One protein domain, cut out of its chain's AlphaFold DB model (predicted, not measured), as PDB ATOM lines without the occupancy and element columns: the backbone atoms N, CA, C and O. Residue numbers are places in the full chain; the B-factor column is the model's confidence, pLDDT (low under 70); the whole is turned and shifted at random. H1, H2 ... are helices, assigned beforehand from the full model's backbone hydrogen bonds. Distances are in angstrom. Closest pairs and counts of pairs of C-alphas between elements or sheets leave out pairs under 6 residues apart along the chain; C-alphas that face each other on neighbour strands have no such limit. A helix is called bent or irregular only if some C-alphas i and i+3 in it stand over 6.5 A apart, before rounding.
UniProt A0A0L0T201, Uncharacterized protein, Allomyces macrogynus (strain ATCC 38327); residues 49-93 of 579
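What this domain is: This is residues 49 to 93 of the 579 residues of an uncharacterized protein of Allomyces macrogynus (strain ATCC 38327) (UniProt A0A0L0T201). The picture is an open, flat U or V of two helices: a long helix H1 runs out, the link at residues 71 to 78 turns the backbone, and the shorter helix H2 runs back without meeting H1. The space between the two helices is empty. The printed part has 45 residues, with two named helices in the order H1, H2 and no named strand; the class is all helix. It is only just loose, close to extended, with a radius of gyration of the C-alphas of 13.7 A, and its C-alphas span 40 by 25 by 9 A.

Where its parts are: Find C-alpha 49 at (19.174, 25.649, -21.118); from there H1, residues 49 to 70, runs 31.7 A to C-alpha 70 at (-8.975, 37.853, -13.021). Go on through residues 71 to 78 to H2, residues 79 to 91, which is 18.4 A long and ends at C-alpha 91, at (9.458, 33.977, 3.184).

How they stand to each other: Look along x: it goes from 19.174 at C-alpha 49 to -8.975 at C-alpha 70, then from -8.123 at C-alpha 79 to 9.458 at C-alpha 91. H1 and H2 are apart, with no C-alpha of the one within 8 A of the other. Residues 49 to 67 of H1 stand free, and so do residues 69 to 75 and residues 77 to 93, of which 79 to 91 belong to H2. In H1 and H2 every O i to N i+4 pair is within hydrogen-bond range, and neither helix is bent.

The domain as a whole: The two C-alphas farthest apart are those of Arg 49 and Gln 74, at 40.8 A, while those of Arg 49 and Pro 93 are 26.5 A apart. The printed part has no cut, and the link from H1 to H2 is short, not tight. In this predicted model the mean pLDDT of the printed part is 70.3; look for values under 70 at residues 69 to 88 and 90 to 93.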
ATOM      1  N   ARG A  49      19.954  26.082 -22.290       79.12
ATOM      2  CA  ARG A  49      19.174  25.649 -21.118       79.12
ATOM      3  C   ARG A  49      18.860  26.796 -20.149       79.12
ATOM      4  O   ARG A  49      17.788  26.793 -19.544       79.12
ATOM      5  N   LYS A  50      19.770  27.761 -19.970       85.62
ATOM      6  CA  LYS A  50      19.541  28.949 -19.122       85.62
ATOM      7  C   LYS A  50      18.533  29.899 -19.775       85.62
ATOM      8  O   LYS A  50      17.663  30.410 -19.074       85.62
ATOM      9  N   GLU A  51      18.588  30.077 -21.095       87.62
ATOM     10  CA  GLU A  51      17.623  30.889 -21.850       87.62
ATOM     11  C   GLU A  51      16.223  30.257 -21.876       87.62
ATOM     12  O   GLU A  51      15.229  30.946 -21.631       87.62
ATOM     13  N   GLN A  52      16.124  28.935 -22.059       84.25
ATOM     14  CA  GLN A  52      14.858  28.200 -21.943       84.25
ATOM     15  C   GLN A  52      14.256  28.302 -20.535       84.25
ATOM     16  O   GLN A  52      13.064  28.569 -20.399       84.25
ATOM     17  N   LEU A  53      15.071  28.158 -19.481       87.06
ATOM     18  CA  LEU A  53      14.605  28.302 -18.098       87.06
ATOM     19  C   LEU A  53      14.128  29.731 -17.794       87.06
ATOM     20  O   LEU A  53      13.082  29.901 -17.173       87.06
ATOM     21  N   ALA A  54      14.851  30.755 -18.255       89.38
ATOM     22  CA  ALA A  54      14.431  32.149 -18.107       89.38
ATOM     23  C   ALA A  54      13.108  32.427 -18.845       89.38
ATOM     24  O   ALA A  54      12.225  33.083 -18.301       89.38
ATOM     25  N   THR A  55      12.943  31.867 -20.047       87.75
ATOM     26  CA  THR A  55      11.713  31.989 -20.843       87.75
ATOM     27  C   THR A  55      10.529  31.286 -20.175       87.75
ATOM     28  O   THR A  55       9.426  31.825 -20.166       87.75
ATOM     29  N   ALA A  56      10.737  30.113 -19.569       81.88
ATOM     30  CA  ALA A  56       9.696  29.411 -18.817       81.88
ATOM     31  C   ALA A  56       9.275  30.178 -17.550       81.88
ATOM     32  O   ALA A  56       8.086  30.296 -17.270       81.88
ATOM     33  N   LEU A  57      10.235  30.749 -16.811       90.81
ATOM     34  CA  LEU A  57       9.945  31.555 -15.619       90.81
ATOM     35  C   LEU A  57       9.175  32.841 -15.952       90.81
ATOM     36  O   LEU A  57       8.284  33.209 -15.193       90.81
ATOM     37  N   LEU A  58       9.466  33.484 -17.089       91.25
ATOM     38  CA  LEU A  58       8.714  34.654 -17.557       91.25
ATOM     39  C   LEU A  58       7.254  34.318 -17.897       91.25
ATOM     40  O   LEU A  58       6.370  35.052 -17.476       91.25
ATOM     41  N   HIS A  59       6.986  33.193 -18.572       83.12
ATOM     42  CA  HIS A  59       5.604  32.763 -18.838       83.12
ATOM     43  C   HIS A  59       4.836  32.417 -17.552       83.12
ATOM     44  O   HIS A  59       3.641  32.678 -17.468       83.12
ATOM     45  N   ILE A  60       5.506  31.854 -16.537       83.12
ATOM     46  CA  ILE A  60       4.885  31.598 -15.226       83.12
ATOM     47  C   ILE A  60       4.576  32.919 -14.504       83.12
ATOM     48  O   ILE A  60       3.525  33.035 -13.882       83.12
ATOM     49  N   GLU A  61       5.457  33.922 -14.589       85.94
ATOM     50  CA  GLU A  61       5.200  35.259 -14.038       85.94
ATOM     51  C   GLU A  61       4.042  35.961 -14.769       85.94
ATOM     52  O   GLU A  61       3.191  36.556 -14.115       85.94
ATOM     53  N   GLU A  62       3.967  35.869 -16.098       83.00
ATOM     54  CA  GLU A  62       2.866  36.415 -16.906       83.00
ATOM     55  C   GLU A  62       1.527  35.749 -16.550       83.00
ATOM     56  O   GLU A  62       0.607  36.441 -16.119       83.00
ATOM     57  N   TRP A  63       1.460  34.411 -16.573       87.50
ATOM     58  CA  TRP A  63       0.255  33.661 -16.200       87.50
ATOM     59  C   TRP A  63      -0.217  33.964 -14.770       87.50
ATOM     60  O   TRP A  63      -1.396  34.222 -14.554       87.50
ATOM     61  N   LEU A  64       0.694  34.019 -13.788       80.88
ATOM     62  CA  LEU A  64       0.327  34.377 -12.412       80.88
ATOM     63  C   LEU A  64      -0.214  35.809 -12.292       80.88
ATOM     64  O   LEU A  64      -1.088  36.049 -11.463       80.88
ATOM     65  N   ASN A  65       0.294  36.763 -13.078       74.94
ATOM     66  CA  ASN A  65      -0.234  38.128 -13.070       74.94
ATOM     67  C   ASN A  65      -1.632  38.200 -13.703       74.94
ATOM     68  O   ASN A  65      -2.472  38.932 -13.184       74.94
ATOM     69  N   ASP A  66      -1.891  37.430 -14.762       74.94
ATOM     70  CA  ASP A  66      -3.203  37.369 -15.415       74.94
ATOM     71  C   ASP A  66      -4.255  36.696 -14.517       74.94
ATOM     72  O   ASP A  66      -5.319  37.270 -14.294       74.94
ATOM     73  N   GLU A  67      -3.944  35.551 -13.899       75.00
ATOM     74  CA  GLU A  67      -4.836  34.890 -12.927       75.00
ATOM     75  C   GLU A  67      -5.146  35.806 -11.726       75.00
ATOM     76  O   GLU A  67      -6.298  35.946 -11.314       75.00
ATOM     77  N   ILE A  68      -4.139  36.511 -11.189       71.31
ATOM     78  CA  ILE A  68      -4.337  37.482 -10.096       71.31
ATOM     79  C   ILE A  68      -5.162  38.700 -10.550       71.31
ATOM     80  O   ILE A  68      -5.862  39.288  -9.727       71.31
ATOM     81  N   ALA A  69      -5.107  39.084 -11.828       65.06
ATOM     82  CA  ALA A  69      -5.926  40.162 -12.383       65.06
ATOM     83  C   ALA A  69      -7.381  39.740 -12.671       65.06
ATOM     84  O   ALA A  69      -8.260  40.603 -12.717       65.06
ATOM     85  N   ILE A  70      -7.636  38.439 -12.851       68.94
ATOM     86  CA  ILE A  70      -8.975  37.853 -13.021       68.94
ATOM     87  C   ILE A  70      -9.687  37.677 -11.666       68.94
ATOM     88  O   ILE A  70     -10.915  37.763 -11.605       68.94
ATOM     89  N   LEU A  71      -8.944  37.489 -10.569       61.09
ATOM     90  CA  LEU A  71      -9.510  37.480  -9.217       61.09
ATOM     91  C   LEU A  71     -10.137  38.842  -8.869       61.09
ATOM     92  O   LEU A  71      -9.454  39.865  -8.803       61.09
ATOM     93  N   ASP A  72     -11.446  38.832  -8.601       53.88
ATOM     94  CA  ASP A  72     -12.245  40.021  -8.283       53.88
ATOM     95  C   ASP A  72     -11.578  40.881  -7.180       53.88
ATOM     96  O   ASP A  72     -11.261  40.365  -6.101       53.88
ATOM     97  N   PRO A  73     -11.402  42.204  -7.379       54.72
ATOM     98  CA  PRO A  73     -10.983  43.128  -6.325       54.72
ATOM     99  C   PRO A  73     -11.771  43.019  -5.004       54.72
ATOM    100  O   PRO A  73     -11.227  43.362  -3.953       54.72
ATOM    101  N   GLN A  74     -13.016  42.528  -5.030       48.06
ATOM    102  CA  GLN A  74     -13.825  42.200  -3.846       48.06
ATOM    103  C   GLN A  74     -13.257  40.991  -3.071       48.06
ATOM    104  O   GLN A  74     -13.155  41.045  -1.845       48.06
ATOM    105  N   LEU A  75     -12.806  39.934  -3.762       49.81
ATOM    106  CA  LEU A  75     -12.151  38.758  -3.157       49.81
ATOM    107  C   LEU A  75     -10.796  39.115  -2.527       49.81
ATOM    108  O   LEU A  75     -10.439  38.579  -1.479       49.81
ATOM    109  N   ILE A  76     -10.079  40.092  -3.094       51.91
ATOM    110  CA  ILE A  76      -8.842  40.655  -2.513       51.91
ATOM    111  C   ILE A  76      -9.123  41.406  -1.188       51.91
ATOM    112  O   ILE A  76      -8.216  41.618  -0.381       51.91
ATOM    113  N   GLY A  77     -10.386  41.755  -0.911       46.97
ATOM    114  CA  GLY A  77     -10.849  42.231   0.397       46.97
ATOM    115  C   GLY A  77     -10.822  41.164   1.503       46.97
ATOM    116  O   GLY A  77     -10.850  41.518   2.684       46.97
ATOM    117  N   GLY A  78     -10.714  39.879   1.150       50.09
ATOM    118  CA  GLY A  78     -10.534  38.781   2.095       50.09
ATOM    119  C   GLY A  78      -9.210  38.901   2.853       50.09
ATOM    120  O   GLY A  78      -8.127  38.888   2.264       50.09
ATOM    121  N   THR A  79      -9.284  38.979   4.185       51.47
ATOM    122  CA  THR A  79      -8.123  39.175   5.076       51.47
ATOM    123  C   THR A  79      -7.015  38.141   4.883       51.47
ATOM    124  O   THR A  79      -5.842  38.450   5.103       51.47
ATOM    125  N   ASP A  80      -7.372  36.939   4.436       59.56
ATOM    126  CA  ASP A  80      -6.453  35.815   4.294       59.56
ATOM    127  C   ASP A  80      -5.525  35.943   3.081       59.56
ATOM    128  O   ASP A  80      -4.352  35.599   3.197       59.56
ATOM    129  N   LEU A  81      -5.970  36.533   1.963       55.12
ATOM    130  CA  LEU A  81      -5.096  36.789   0.806       55.12
ATOM    131  C   LEU A  81      -4.029  37.842   1.131       55.12
ATOM    132  O   LEU A  81      -2.857  37.675   0.789       55.12
ATOM    133  N   VAL A  82      -4.399  38.898   1.863       65.56
ATOM    134  CA  VAL A  82      -3.447  39.921   2.329       65.56
ATOM    135  C   VAL A  82      -2.481  39.339   3.369       65.56
ATOM    136  O   VAL A  82      -1.281  39.629   3.331       65.56
ATOM    137  N   ALA A  83      -2.973  38.490   4.277       64.00
ATOM    138  CA  ALA A  83      -2.139  37.803   5.260       64.00
ATOM    139  C   ALA A  83      -1.169  36.807   4.602       64.00
ATOM    140  O   ALA A  83       0.005  36.771   4.969       64.00
ATOM    141  N   GLU A  84      -1.615  36.034   3.613       63.25
ATOM    142  CA  GLU A  84      -0.780  35.059   2.913       63.25
ATOM    143  C   GLU A  84       0.244  35.759   2.004       63.25
ATOM    144  O   GLU A  84       1.430  35.437   2.069       63.25
ATOM    145  N   ALA A  85      -0.135  36.826   1.290       61.19
ATOM    146  CA  ALA A  85       0.814  37.678   0.565       61.19
ATOM    147  C   ALA A  85       1.884  38.291   1.495       61.19
ATOM    148  O   ALA A  85       3.064  38.380   1.134       61.19
ATOM    149  N   ALA A  86       1.515  38.668   2.727       64.69
ATOM    150  CA  ALA A  86       2.469  39.125   3.735       64.69
ATOM    151  C   ALA A  86       3.416  38.002   4.207       64.69
ATOM    152  O   ALA A  86       4.617  38.249   4.352       64.69
ATOM    153  N   ARG A  87       2.924  36.766   4.387       66.38
ATOM    154  CA  ARG A  87       3.756  35.588   4.712       66.38
ATOM    155  C   ARG A  87       4.710  35.236   3.572       66.38
ATOM    156  O   ARG A  87       5.895  35.025   3.821       66.38
ATOM    157  N   TRP A  88       4.247  35.254   2.323       64.56
ATOM    158  CA  TRP A  88       5.090  35.050   1.140       64.56
ATOM    159  C   TRP A  88       6.194  36.103   1.038       64.56
ATOM    160  O   TRP A  88       7.357  35.758   0.829       64.56
ATOM    161  N   LYS A  89       5.878  37.377   1.296       70.00
ATOM    162  CA  LYS A  89       6.866  38.466   1.338       70.00
ATOM    163  C   LYS A  89       7.897  38.313   2.466       70.00
ATOM    164  O   LYS A  89       9.052  38.690   2.279       70.00
ATOM    165  N   GLN A  90       7.512  37.756   3.618       63.34
ATOM    166  CA  GLN A  90       8.455  37.397   4.689       63.34
ATOM    167  C   GLN A  90       9.334  36.197   4.307       63.34
ATOM    168  O   GLN A  90      10.520  36.177   4.633       63.34
ATOM    169  N   ARG A  91       8.770  35.209   3.602       68.06
ATOM    170  CA  ARG A  91       9.458  33.977   3.184       68.06
ATOM    171  C   ARG A  91      10.418  34.195   2.009       68.06
ATOM    172  O   ARG A  91      11.436  33.512   1.930       68.06
ATOM    173  N   PHE A  92      10.129  35.164   1.137       68.44
ATOM    174  CA  PHE A  92      10.898  35.470  -0.073       68.44
ATOM    175  C   PHE A  92      11.216  36.977  -0.184       68.44
ATOM    176  O   PHE A  92      10.678  37.668  -1.051       68.44
ATOM    177  N   PRO A  93      12.133  37.521   0.644       61.44
ATOM    178  CA  PRO A  93      12.405  38.966   0.726       61.44
ATOM    179  C   PRO A  93      12.990  39.595  -0.555       61.44
ATOM    180  O   PRO A  93      13.074  40.821  -0.662       61.44
TER     181      PRO A  93